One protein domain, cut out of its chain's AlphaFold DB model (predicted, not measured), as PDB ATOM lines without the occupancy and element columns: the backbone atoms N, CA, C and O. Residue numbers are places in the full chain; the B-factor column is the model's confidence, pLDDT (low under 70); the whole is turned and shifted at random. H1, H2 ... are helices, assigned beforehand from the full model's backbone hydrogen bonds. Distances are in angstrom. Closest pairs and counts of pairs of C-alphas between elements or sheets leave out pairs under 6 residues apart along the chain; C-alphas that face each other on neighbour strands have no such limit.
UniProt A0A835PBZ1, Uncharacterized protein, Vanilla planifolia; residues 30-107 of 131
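What this domain is: This is residues 30 to 107 of the 131 residues of an uncharacterized protein of Vanilla planifolia (UniProt A0A835PBZ1). Little of this domain is regular: one long helix, H2, meets the end of short H1 near its own beginning, while tiny H3 sits away from both beyond a long loop. Residues 78 to 83, where H2 ends, stick out. The printed part has 78 residues with three named helices, H1, H2, H3 in chain order, and no named strand; it is all helix by class, though these hold only 29 residues. It is compact, radius of gyration of the C-alphas 13.2 A, spanning 34 by 34 by 19 A.

Where its parts are: H2, residues 64 to 79, is 22.6 A long from C-alpha 64 at (-39.602, 14.404, -19.798). H1 is residues 36 to 43; H3, residues 97 to 101, ends at C-alpha (-15.357, 7.022, -10.990).

How they stand to each other: H2 touches H1 with residues 65 to 66 alone; the closest C-alphas, of Ile 42 and Thr 66, are 5.3 A apart. They run the same way at a steep tilt of 47 degrees. H3 is apart from both. In H1, H2 and H3 every O i to N i+4 pair is within hydrogen-bond range.

The domain as a whole: The farthest C-alphas, of Met 49 and Ser 82, are 35.8 A apart. The printed part has no cut; both links are long, 20 and 17 residues. Residues 30 to 39, 41 to 62 and 83 have pLDDT under 70.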
ATOM      1  N   ILE A  30     -23.863   7.784 -14.401       54.69
ATOM      2  CA  ILE A  30     -24.357   7.628 -15.775       54.69
ATOM      3  C   ILE A  30     -23.188   7.123 -16.624       54.69
ATOM      4  O   ILE A  30     -22.380   7.888 -17.139       54.69
ATOM      5  N   SER A  31     -23.088   5.798 -16.705       43.56
ATOM      6  CA  SER A  31     -21.961   5.072 -17.297       43.56
ATOM      7  C   SER A  31     -21.922   5.087 -18.826       43.56
ATOM      8  O   SER A  31     -20.854   4.972 -19.424       43.56
ATOM      9  N   LYS A  32     -23.079   5.217 -19.481       44.69
ATOM     10  CA  LYS A  32     -23.185   5.048 -20.931       44.69
ATOM     11  C   LYS A  32     -23.698   6.320 -21.574       44.69
ATOM     12  O   LYS A  32     -24.837   6.719 -21.345       44.69
ATOM     13  N   MET A  33     -22.851   6.926 -22.402       49.50
ATOM     14  CA  MET A  33     -23.215   8.076 -23.219       49.50
ATOM     15  C   MET A  33     -24.343   7.648 -24.170       49.50
ATOM     16  O   MET A  33     -24.136   6.754 -24.997       49.50
ATOM     17  N   PRO A  34     -25.551   8.212 -24.047       56.88
ATOM     18  CA  PRO A  34     -26.596   7.935 -25.011       56.88
ATOM     19  C   PRO A  34     -26.246   8.653 -26.336       56.88
ATOM     20  O   PRO A  34     -25.369   9.522 -26.339       56.88
ATOM     21  N   PRO A  35     -26.885   8.304 -27.470       59.81
ATOM     22  CA  PRO A  35     -26.730   9.028 -28.736       59.81
ATOM     23  C   PRO A  35     -26.726  10.550 -28.520       59.81
ATOM     24  O   PRO A  35     -27.448  11.026 -27.642       59.81
ATOM     25  N   SER A  36     -25.935  11.313 -29.288       63.94
ATOM     26  CA  SER A  36     -25.722  12.763 -29.074       63.94
ATOM     27  C   SER A  36     -27.022  13.550 -28.886       63.94
ATOM     28  O   SER A  36     -27.078  14.480 -28.083       63.94
ATOM     29  N   ASP A  37     -28.093  13.126 -29.553       64.06
ATOM     30  CA  ASP A  37     -29.434  13.710 -29.465       64.06
ATOM     31  C   ASP A  37     -30.083  13.546 -28.086       64.06
ATOM     32  O   ASP A  37     -30.854  14.389 -27.644       64.06
ATOM     33  N   ILE A  38     -29.796  12.450 -27.391       66.56
ATOM     34  CA  ILE A  38     -30.273  12.190 -26.031       66.56
ATOM     35  C   ILE A  38     -29.342  12.863 -25.023       66.56
ATOM     36  O   ILE A  38     -29.802  13.430 -24.038       66.56
ATOM     37  N   ALA A  39     -28.037  12.840 -25.286       68.38
ATOM     38  CA  ALA A  39     -27.036  13.449 -24.425       68.38
ATOM     39  C   ALA A  39     -27.264  14.974 -24.328       68.38
ATOM     40  O   ALA A  39     -27.395  15.526 -23.235       68.38
ATOM     41  N   SER A  40     -27.454  15.635 -25.472       70.25
ATOM     42  CA  SER A  40     -27.811  17.058 -25.550       70.25
ATOM     43  C   SER A  40     -29.166  17.377 -24.915       70.25
ATOM     44  O   SER A  40     -29.311  18.409 -24.270       70.25
ATOM     45  N   LYS A  41     -30.146  16.472 -25.008       69.25
ATOM     46  CA  LYS A  41     -31.443  16.595 -24.320       69.25
ATOM     47  C   LYS A  41     -31.354  16.497 -22.795       69.25
ATOM     48  O   LYS A  41     -32.214  17.053 -22.115       69.25
ATOM     49  N   ILE A  42     -30.374  15.763 -22.271       69.06
ATOM     50  CA  ILE A  42     -30.166  15.569 -20.830       69.06
ATOM     51  C   ILE A  42     -29.345  16.724 -20.249       69.06
ATOM     52  O   ILE A  42     -29.737  17.288 -19.234       69.06
ATOM     53  N   LEU A  43     -28.236  17.103 -20.892       69.69
ATOM     54  CA  LEU A  43     -27.358  18.163 -20.385       69.69
ATOM     55  C   LEU A  43     -27.723  19.571 -20.861       69.69
ATOM     56  O   LEU A  43     -27.286  20.551 -20.264       69.69
ATOM     57  N   GLY A  44     -28.524  19.696 -21.917       66.06
ATOM     58  CA  GLY A  44     -28.903  20.990 -22.479       66.06
ATOM     59  C   GLY A  44     -27.880  21.626 -23.416       66.06
ATOM     60  O   GLY A  44     -28.115  22.734 -23.892       66.06
ATOM     61  N   PHE A  45     -26.757  20.960 -23.679       66.06
ATOM     62  CA  PHE A  45     -25.707  21.426 -24.583       66.06
ATOM     63  C   PHE A  45     -25.086  20.256 -25.347       66.06
ATOM     64  O   PHE A  45     -25.193  19.098 -24.934       66.06
ATOM     65  N   ASP A  46     -24.435  20.548 -26.475       64.94
ATOM     66  CA  ASP A  46     -23.734  19.523 -27.243       64.94
ATOM     67  C   ASP A  46     -22.464  19.065 -26.508       64.94
ATOM     68  O   ASP A  46     -21.497  19.809 -26.336       64.94
ATOM     69  N   PHE A  47     -22.475  17.799 -26.096       62.22
ATOM     70  CA  PHE A  47     -21.363  17.106 -25.451       62.22
ATOM     71  C   PHE A  47     -20.071  17.105 -26.273       62.22
ATOM     72  O   PHE A  47     -18.991  16.974 -25.697       62.22
ATOM     73  N   SER A  48     -20.160  17.220 -27.601       63.19
ATOM     74  CA  SER A  48     -18.986  17.267 -28.477       63.19
ATOM     75  C   SER A  48     -18.105  18.496 -28.208       63.19
ATOM     76  O   SER A  48     -16.892  18.437 -28.405       63.19
ATOM     77  N   MET A  49     -18.705  19.576 -27.695       61.53
ATOM     78  CA  MET A  49     -18.057  20.865 -27.452       61.53
ATOM     79  C   MET A  49     -17.572  21.058 -26.010       61.53
ATOM     80  O   MET A  49     -16.998  22.102 -25.703       61.53
ATOM     81  N   CYS A  50     -17.787  20.087 -25.117       62.91
ATOM     82  CA  CYS A  50     -17.389  20.190 -23.716       62.91
ATOM     83  C   CYS A  50     -16.111  19.372 -23.458       62.91
ATOM     84  O   CYS A  50     -16.184  18.145 -23.348       62.91
ATOM     85  N   PRO A  51     -14.933  20.019 -23.377       62.34
ATOM     86  CA  PRO A  51     -13.670  19.324 -23.142       62.34
ATOM     87  C   PRO A  51     -13.522  18.832 -21.695       62.34
ATOM     88  O   PRO A  51     -12.721  17.937 -21.451       62.34
ATOM     89  N   ASP A  52     -14.283  19.396 -20.750       66.31
ATOM     90  CA  ASP A  52     -14.218  19.067 -19.325       66.31
ATOM     91  C   ASP A  52     -15.615  18.766 -18.760       66.31
ATOM     92  O   ASP A  52     -16.406  19.661 -18.461       66.31
ATOM     93  N   LEU A  53     -15.904  17.477 -18.586       67.00
ATOM     94  CA  LEU A  53     -17.179  16.990 -18.057       67.00
ATOM     95  C   LEU A  53     -17.224  16.971 -16.521       67.00
ATOM     96  O   LEU A  53     -18.231  16.551 -15.950       67.00
ATOM     97  N   SER A  54     -16.170  17.410 -15.825       64.12
ATOM     98  CA  SER A  54     -16.191  17.564 -14.360       64.12
ATOM     99  C   SER A  54     -17.093  18.707 -13.897       64.12
ATOM    100  O   SER A  54     -17.578  18.693 -12.766       64.12
ATOM    101  N   LYS A  55     -17.368  19.657 -14.798       62.78
ATOM    102  CA  LYS A  55     -18.193  20.850 -14.567       62.78
ATOM    103  C   LYS A  55     -19.571  20.755 -15.216       62.78
ATOM    104  O   LYS A  55     -20.311  21.733 -15.239       62.78
ATOM    105  N   ALA A  56     -19.913  19.592 -15.771       63.81
ATOM    106  CA  ALA A  56     -21.212  19.373 -16.382       63.81
ATOM    107  C   ALA A  56     -22.300  19.370 -15.298       63.81
ATOM    108  O   ALA A  56     -22.417  18.424 -14.520       63.81
ATOM    109  N   SER A  57     -23.102  20.432 -15.252       59.72
ATOM    110  CA  SER A  57     -24.307  20.485 -14.428       59.72
ATOM    111  C   SER A  57     -25.473  19.848 -15.176       59.72
ATOM    112  O   SER A  57     -25.718  20.180 -16.340       59.72
ATOM    113  N   LEU A  58     -26.234  18.981 -14.506       63.19
ATOM    114  CA  LEU A  58     -27.533  18.549 -15.009       63.19
ATOM    115  C   LEU A  58     -28.489  19.745 -14.905       63.19
ATOM    116  O   LEU A  58     -28.986  20.058 -13.826       63.19
ATOM    117  N   GLY A  59     -28.670  20.471 -16.007       58.94
ATOM    118  CA  GLY A  59     -29.603  21.591 -16.046       58.94
ATOM    119  C   GLY A  59     -31.038  21.098 -15.878       58.94
ATOM    120  O   GLY A  59     -31.390  20.029 -16.380       58.94
ATOM    121  N   GLU A  60     -31.884  21.894 -15.219       56.72
ATOM    122  CA  GLU A  60     -33.333  21.674 -15.137       56.72
ATOM    123  C   GLU A  60     -33.978  21.945 -16.510       56.72
ATOM    124  O   GLU A  60     -34.702  22.911 -16.749       56.72
ATOM    125  N   GLN A  61     -33.635  21.108 -17.484       62.19
ATOM    126  CA  GLN A  61     -34.264  21.091 -18.791       62.19
ATOM    127  C   GLN A  61     -35.700  20.599 -18.594       62.19
ATOM    128  O   GLN A  61     -35.920  19.526 -18.028       62.19
ATOM    129  N   LYS A  62     -36.689  21.356 -19.089       62.00
ATOM    130  CA  LYS A  62     -38.116  20.971 -19.095       62.00
ATOM    131  C   LYS A  62     -38.403  19.883 -20.136       62.00
ATOM    132  O   LYS A  62     -39.239  20.049 -21.017       62.00
ATOM    133  N   ASN A  63     -37.658  18.791 -20.068       70.50
ATOM    134  CA  ASN A  63     -37.814  17.616 -20.902       70.50
ATOM    135  C   ASN A  63     -38.211  16.437 -20.011       70.50
ATOM    136  O   ASN A  63     -37.685  16.277 -18.907       70.50
ATOM    137  N   ASP A  64     -39.111  15.590 -20.503       76.88
ATOM    138  CA  ASP A  64     -39.602  14.404 -19.798       76.88
ATOM    139  C   ASP A  64     -38.462  13.488 -19.334       76.88
ATOM    140  O   ASP A  64     -38.537  12.885 -18.264       76.88
ATOM    141  N   VAL A  65     -37.389  13.387 -20.126       72.88
ATOM    142  CA  VAL A  65     -36.215  12.561 -19.801       72.88
ATOM    143  C   VAL A  65     -35.451  13.130 -18.607       72.88
ATOM    144  O   VAL A  65     -35.169  12.407 -17.653       72.88
ATOM    145  N   THR A  66     -35.143  14.425 -18.635       74.19
ATOM    146  CA  THR A  66     -34.374  15.096 -17.581       74.19
ATOM    147  C   THR A  66     -35.190  15.195 -16.293       74.19
ATOM    148  O   THR A  66     -34.656  14.949 -15.219       74.19
ATOM    149  N   SER A  67     -36.505  15.413 -16.396       78.25
ATOM    150  CA  SER A  67     -37.438  15.386 -15.262       78.25
ATOM    151  C   SER A  67     -37.487  14.013 -14.570       78.25
ATOM    152  O   SER A  67     -37.378  13.912 -13.344       78.25
ATOM    153  N   LYS A  68     -37.562  12.920 -15.342       82.00
ATOM    154  CA  LYS A  68     -37.492  11.550 -14.796       82.00
ATOM    155  C   LYS A  68     -36.141  11.243 -14.146       82.00
ATOM    156  O   LYS A  68     -36.094  10.559 -13.125       82.00
ATOM    157  N   LEU A  69     -35.052  11.754 -14.715       76.75
ATOM    158  CA  LEU A  69     -33.718  11.594 -14.146       76.75
ATOM    159  C   LEU A  69     -33.581  12.365 -12.825       76.75
ATOM    160  O   LEU A  69     -33.235  11.759 -11.816       76.75
ATOM    161  N   CYS A  70     -33.931  13.655 -12.796       76.88
ATOM    162  CA  CYS A  70     -33.888  14.480 -11.586       76.88
ATOM    163  C   CYS A  70     -34.758  13.899 -10.466       76.88
ATOM    164  O   CYS A  70     -34.280  13.747  -9.347       76.88
ATOM    165  N   SER A  71     -35.993  13.485 -10.767       81.31
ATOM    166  CA  SER A  71     -36.875  12.858  -9.770       81.31
ATOM    167  C   SER A  71     -36.325  11.534  -9.226       81.31
ATOM    168  O   SER A  71     -36.533  11.214  -8.055       81.31
ATOM    169  N   THR A  72     -35.586  10.772 -10.037       81.69
ATOM    170  CA  THR A  72     -34.902   9.557  -9.571       81.69
ATOM    171  C   THR A  72     -33.739   9.897  -8.641       81.69
ATOM    172  O   THR A  72     -33.678   9.337  -7.550       81.69
ATOM    173  N   LEU A  73     -32.883  10.856  -9.015       77.69
ATOM    174  CA  LEU A  73     -31.777  11.327  -8.170       77.69
ATOM    175  C   LEU A  73     -32.285  11.905  -6.841       77.69
ATOM    176  O   LEU A  73     -31.726  11.645  -5.780       77.69
ATOM    177  N   GLU A  74     -33.375  12.673  -6.869       81.69
ATOM    178  CA  GLU A  74     -34.008  13.194  -5.655       81.69
ATOM    179  C   GLU A  74     -34.539  12.088  -4.748       81.69
ATOM    180  O   GLU A  74     -34.438  12.199  -3.528       81.69
ATOM    181  N   ARG A  75     -35.119  11.032  -5.326       84.06
ATOM    182  CA  ARG A  75     -35.589   9.876  -4.561       84.06
ATOM    183  C   ARG A  75     -34.421   9.164  -3.884       84.06
ATOM    184  O   ARG A  75     -34.479   8.952  -2.681       84.06
ATOM    185  N   LEU A  76     -33.341   8.903  -4.617       78.38
ATOM    186  CA  LEU A  76     -32.145   8.249  -4.078       78.38
ATOM    187  C   LEU A  76     -31.486   9.064  -2.956       78.38
ATOM    188  O   LEU A  76     -31.113   8.506  -1.926       78.38
ATOM    189  N   ARG A  77     -31.451  10.396  -3.087       80.50
ATOM    190  CA  ARG A  77     -30.983  11.305  -2.023       80.50
ATOM    191  C   ARG A  77     -31.891  11.344  -0.793       80.50
ATOM    192  O   ARG A  77     -31.414  11.621   0.301       80.50
ATOM    193  N   LYS A  78     -33.201  11.138  -0.959       82.88
ATOM    194  CA  LYS A  78     -34.150  11.073   0.167       82.88
ATOM    195  C   LYS A  78     -34.049   9.746   0.915       82.88
ATOM    196  O   LYS A  78     -34.246   9.740   2.128       82.88
ATOM    197  N   ASP A  79     -33.751   8.665   0.202       83.19
ATOM    198  CA  ASP A  79     -33.645   7.324   0.773       83.19
ATOM    199  C   ASP A  79     -32.402   7.179   1.676       83.19
ATOM    200  O   ASP A  79     -32.474   6.493   2.695       83.19
ATOM    201  N   ASP A  80     -31.299   7.876   1.367       77.50
ATOM    202  CA  ASP A  80     -30.128   7.987   2.251       77.50
ATOM    203  C   ASP A  80     -29.761   9.457   2.545       77.50
ATOM    204  O   ASP A  80     -28.903  10.037   1.876       77.50
ATOM    205  N   PRO A  81     -30.359  10.080   3.580       74.00
ATOM    206  CA  PRO A  81     -30.063  11.465   3.945       74.00
ATOM    207  C   PRO A  81     -28.717  11.627   4.667       74.00
ATOM    208  O   PRO A  81     -28.301  12.757   4.930       74.00
ATOM    209  N   SER A  82     -28.046  10.528   5.035       76.81
ATOM    210  CA  SER A  82     -26.767  10.589   5.749       76.81
ATOM    211  C   SER A  82     -25.593  10.924   4.824       76.81
ATOM    212  O   SER A  82     -24.580  11.444   5.294       76.81
ATOM    213  N   HIS A  83     -25.758  10.719   3.511       66.31
ATOM    214  CA  HIS A  83     -24.746  11.010   2.501       66.31
ATOM    215  C   HIS A  83     -25.343  11.770   1.317       66.31
ATOM    216  O   HIS A  83     -26.313  11.351   0.693       66.31
ATOM    217  N   TYR A  84     -24.717  12.887   0.947       72.31
ATOM    218  CA  TYR A  84     -25.104  13.596  -0.265       72.31
ATOM    219  C   TYR A  84     -24.519  12.900  -1.501       72.31
ATOM    220  O   TYR A  84     -23.318  12.984  -1.764       72.31
ATOM    221  N   GLN A  85     -25.376  12.227  -2.271       71.12
ATOM    222  CA  GLN A  85     -24.989  11.549  -3.509       71.12
ATOM    223  C   GLN A  85     -24.749  12.569  -4.636       71.12
ATOM    224  O   GLN A  85     -25.674  13.231  -5.136       71.12
ATOM    225  N   LEU A  86     -23.477  12.704  -5.026       72.75
ATOM    226  CA  LEU A  86     -23.041  13.534  -6.146       72.75
ATOM    227  C   LEU A  86     -23.183  12.756  -7.461       72.75
ATOM    228  O   LEU A  86     -22.518  11.740  -7.656       72.75
ATOM    229  N   ALA A  87     -23.999  13.268  -8.381       71.88
ATOM    230  CA  ALA A  87     -24.114  12.715  -9.726       71.88
ATOM    231  C   ALA A  87     -22.940  13.202 -10.588       71.88
ATOM    232  O   ALA A  87     -22.730  14.407 -10.731       71.88
ATOM    233  N   CYS A  88     -22.185  12.267 -11.165       72.62
ATOM    234  CA  CYS A  88     -21.041  12.570 -12.024       72.62
ATOM    235  C   CYS A  88     -21.301  12.101 -13.456       72.62
ATOM    236  O   CYS A  88     -21.767  10.984 -13.686       72.62
ATOM    237  N   VAL A  89     -20.939  12.941 -14.429       74.19
ATOM    238  CA  VAL A  89     -20.960  12.577 -15.849       74.19
ATOM    239  C   VAL A  89     -19.575  12.093 -16.256       74.19
ATOM    240  O   VAL A  89     -18.592  12.828 -16.138       74.19
ATOM    241  N   VAL A  90     -19.511  10.861 -16.749       73.69
ATOM    242  CA  VAL A  90     -18.277  10.203 -17.182       73.69
ATOM    243  C   VAL A  90     -18.395   9.881 -18.667       73.69
ATOM    244  O   VAL A  90     -19.408   9.338 -19.108       73.69
ATOM    245  N   ARG A  91     -17.365  10.212 -19.449       74.88
ATOM    246  CA  ARG A  91     -17.289   9.827 -20.860       74.88
ATOM    247  C   ARG A  91     -16.490   8.541 -21.020       74.88
ATOM    248  O   ARG A  91     -15.433   8.372 -20.420       74.88
ATOM    249  N   GLN A  92     -16.985   7.657 -21.881       76.06
ATOM    250  CA  GLN A  92     -16.282   6.423 -22.213       76.06
ATOM    251  C   GLN A  92     -14.930   6.732 -22.873       76.06
ATOM    252  O   GLN A  92     -14.861   7.547 -23.796       76.06
ATOM    253  N   GLY A  93     -13.862   6.085 -22.407       76.81
ATOM    254  CA  GLY A  93     -12.488   6.314 -22.856       76.81
ATOM    255  C   GLY A  93     -11.768   7.480 -22.165       76.81
ATOM    256  O   GLY A  93     -10.586   7.697 -22.433       76.81
ATOM    257  N   GLU A  94     -12.427   8.220 -21.265       77.44
ATOM    258  CA  GLU A  94     -11.820   9.315 -20.495       77.44
ATOM    259  C   GLU A  94     -11.004   8.765 -19.312       77.44
ATOM    260  O   GLU A  94     -11.396   8.847 -18.149       77.44
ATOM    261  N   GLN A  95      -9.855   8.155 -19.590       79.56
ATOM    262  CA  GLN A  95      -8.962   7.625 -18.554       79.56
ATOM    263  C   GLN A  95      -8.101   8.745 -17.936       79.56
ATOM    264  O   GLN A  95      -7.636   9.616 -18.669       79.56
ATOM    265  N   PRO A  96      -7.855   8.759 -16.607       78.50
ATOM    266  CA  PRO A  96      -8.209   7.752 -15.594       78.50
ATOM    267  C   PRO A  96      -9.584   7.976 -14.937       78.50
ATOM    268  O   PRO A  96      -9.953   7.267 -13.998       78.50
ATOM    269  N   ARG A  97     -10.333   8.990 -15.371       77.56
ATOM    270  CA  ARG A  97     -11.585   9.416 -14.735       77.56
ATOM    271  C   ARG A  97     -12.679   8.358 -14.845       77.56
ATOM    272  O   ARG A  97     -13.337   8.057 -13.856       77.56
ATOM    273  N   GLU A  98     -12.807   7.730 -16.006       79.19
ATOM    274  CA  GLU A  98     -13.695   6.591 -16.226       79.19
ATOM    275  C   GLU A  98     -13.329   5.411 -15.324       79.19
ATOM    276  O   GLU A  98     -14.195   4.854 -14.651       79.19
ATOM    277  N   SER A  99     -12.043   5.062 -15.243       80.38
ATOM    278  CA  SER A  99     -11.608   3.966 -14.375       80.38
ATOM    279  C   SER A  99     -11.874   4.256 -12.897       80.38
ATOM    280  O   SER A  99     -12.426   3.416 -12.192       80.38
ATOM    281  N   SER A 100     -11.556   5.462 -12.429       79.81
ATOM    282  CA  SER A 100     -11.694   5.830 -11.015       79.81
ATOM    283  C   SER A 100     -13.141   6.039 -10.565       79.81
ATOM    284  O   SER A 100     -13.489   5.584  -9.476       79.81
ATOM    285  N   LEU A 101     -13.983   6.689 -11.373       77.12
ATOM    286  CA  LEU A 101     -15.357   7.022 -10.990       77.12
ATOM    287  C   LEU A 101     -16.360   5.916 -11.310       77.12
ATOM    288  O   LEU A 101     -17.326   5.780 -10.571       77.12
ATOM    289  N   LEU A 102     -16.147   5.153 -12.385       80.56
ATOM    290  CA  LEU A 102     -17.100   4.160 -12.877       80.56
ATOM    291  C   LEU A 102     -16.570   2.733 -12.755       80.56
ATOM    292  O   LEU A 102     -17.164   1.922 -12.049       80.56
ATOM    293  N   LEU A 103     -15.478   2.411 -13.456       81.94
ATOM    294  CA  LEU A 103     -15.075   1.007 -13.607       81.94
ATOM    295  C   LEU A 103     -14.664   0.407 -12.261       81.94
ATOM    296  O   LEU A 103     -15.035  -0.720 -11.971       81.94
ATOM    297  N   SER A 104     -14.012   1.179 -11.387       81.44
ATOM    298  CA  SER A 104     -13.631   0.758 -10.029       81.44
ATOM    299  C   SER A 104     -14.803   0.286  -9.152       81.44
ATOM    300  O   SER A 104     -14.576  -0.379  -8.142       81.44
ATOM    301  N   LYS A 105     -16.044   0.640  -9.511       78.12
ATOM    302  CA  LYS A 105     -17.266   0.253  -8.794       78.12
ATOM    303  C   LYS A 105     -17.882  -1.044  -9.321       78.12
ATOM    304  O   LYS A 105     -18.767  -1.604  -8.679       78.12
ATOM    305  N   LEU A 106     -17.413  -1.541 -10.465       84.00
ATOM    306  CA  LEU A 106     -17.844  -2.807 -11.049       84.00
ATOM    307  C   LEU A 106     -17.068  -3.951 -10.391       84.00
ATOM    308  O   LEU A 106     -16.089  -4.455 -10.927       84.00
ATOM    309  N   HIS A 107     -17.502  -4.342  -9.192       81.69
ATOM    310  CA  HIS A 107     -16.830  -5.359  -8.374       81.69
ATOM    311  C   HIS A 107     -16.753  -6.746  -9.028       81.69
ATOM    312  O   HIS A 107     -15.918  -7.559  -8.636       81.69
TER     313      HIS A 107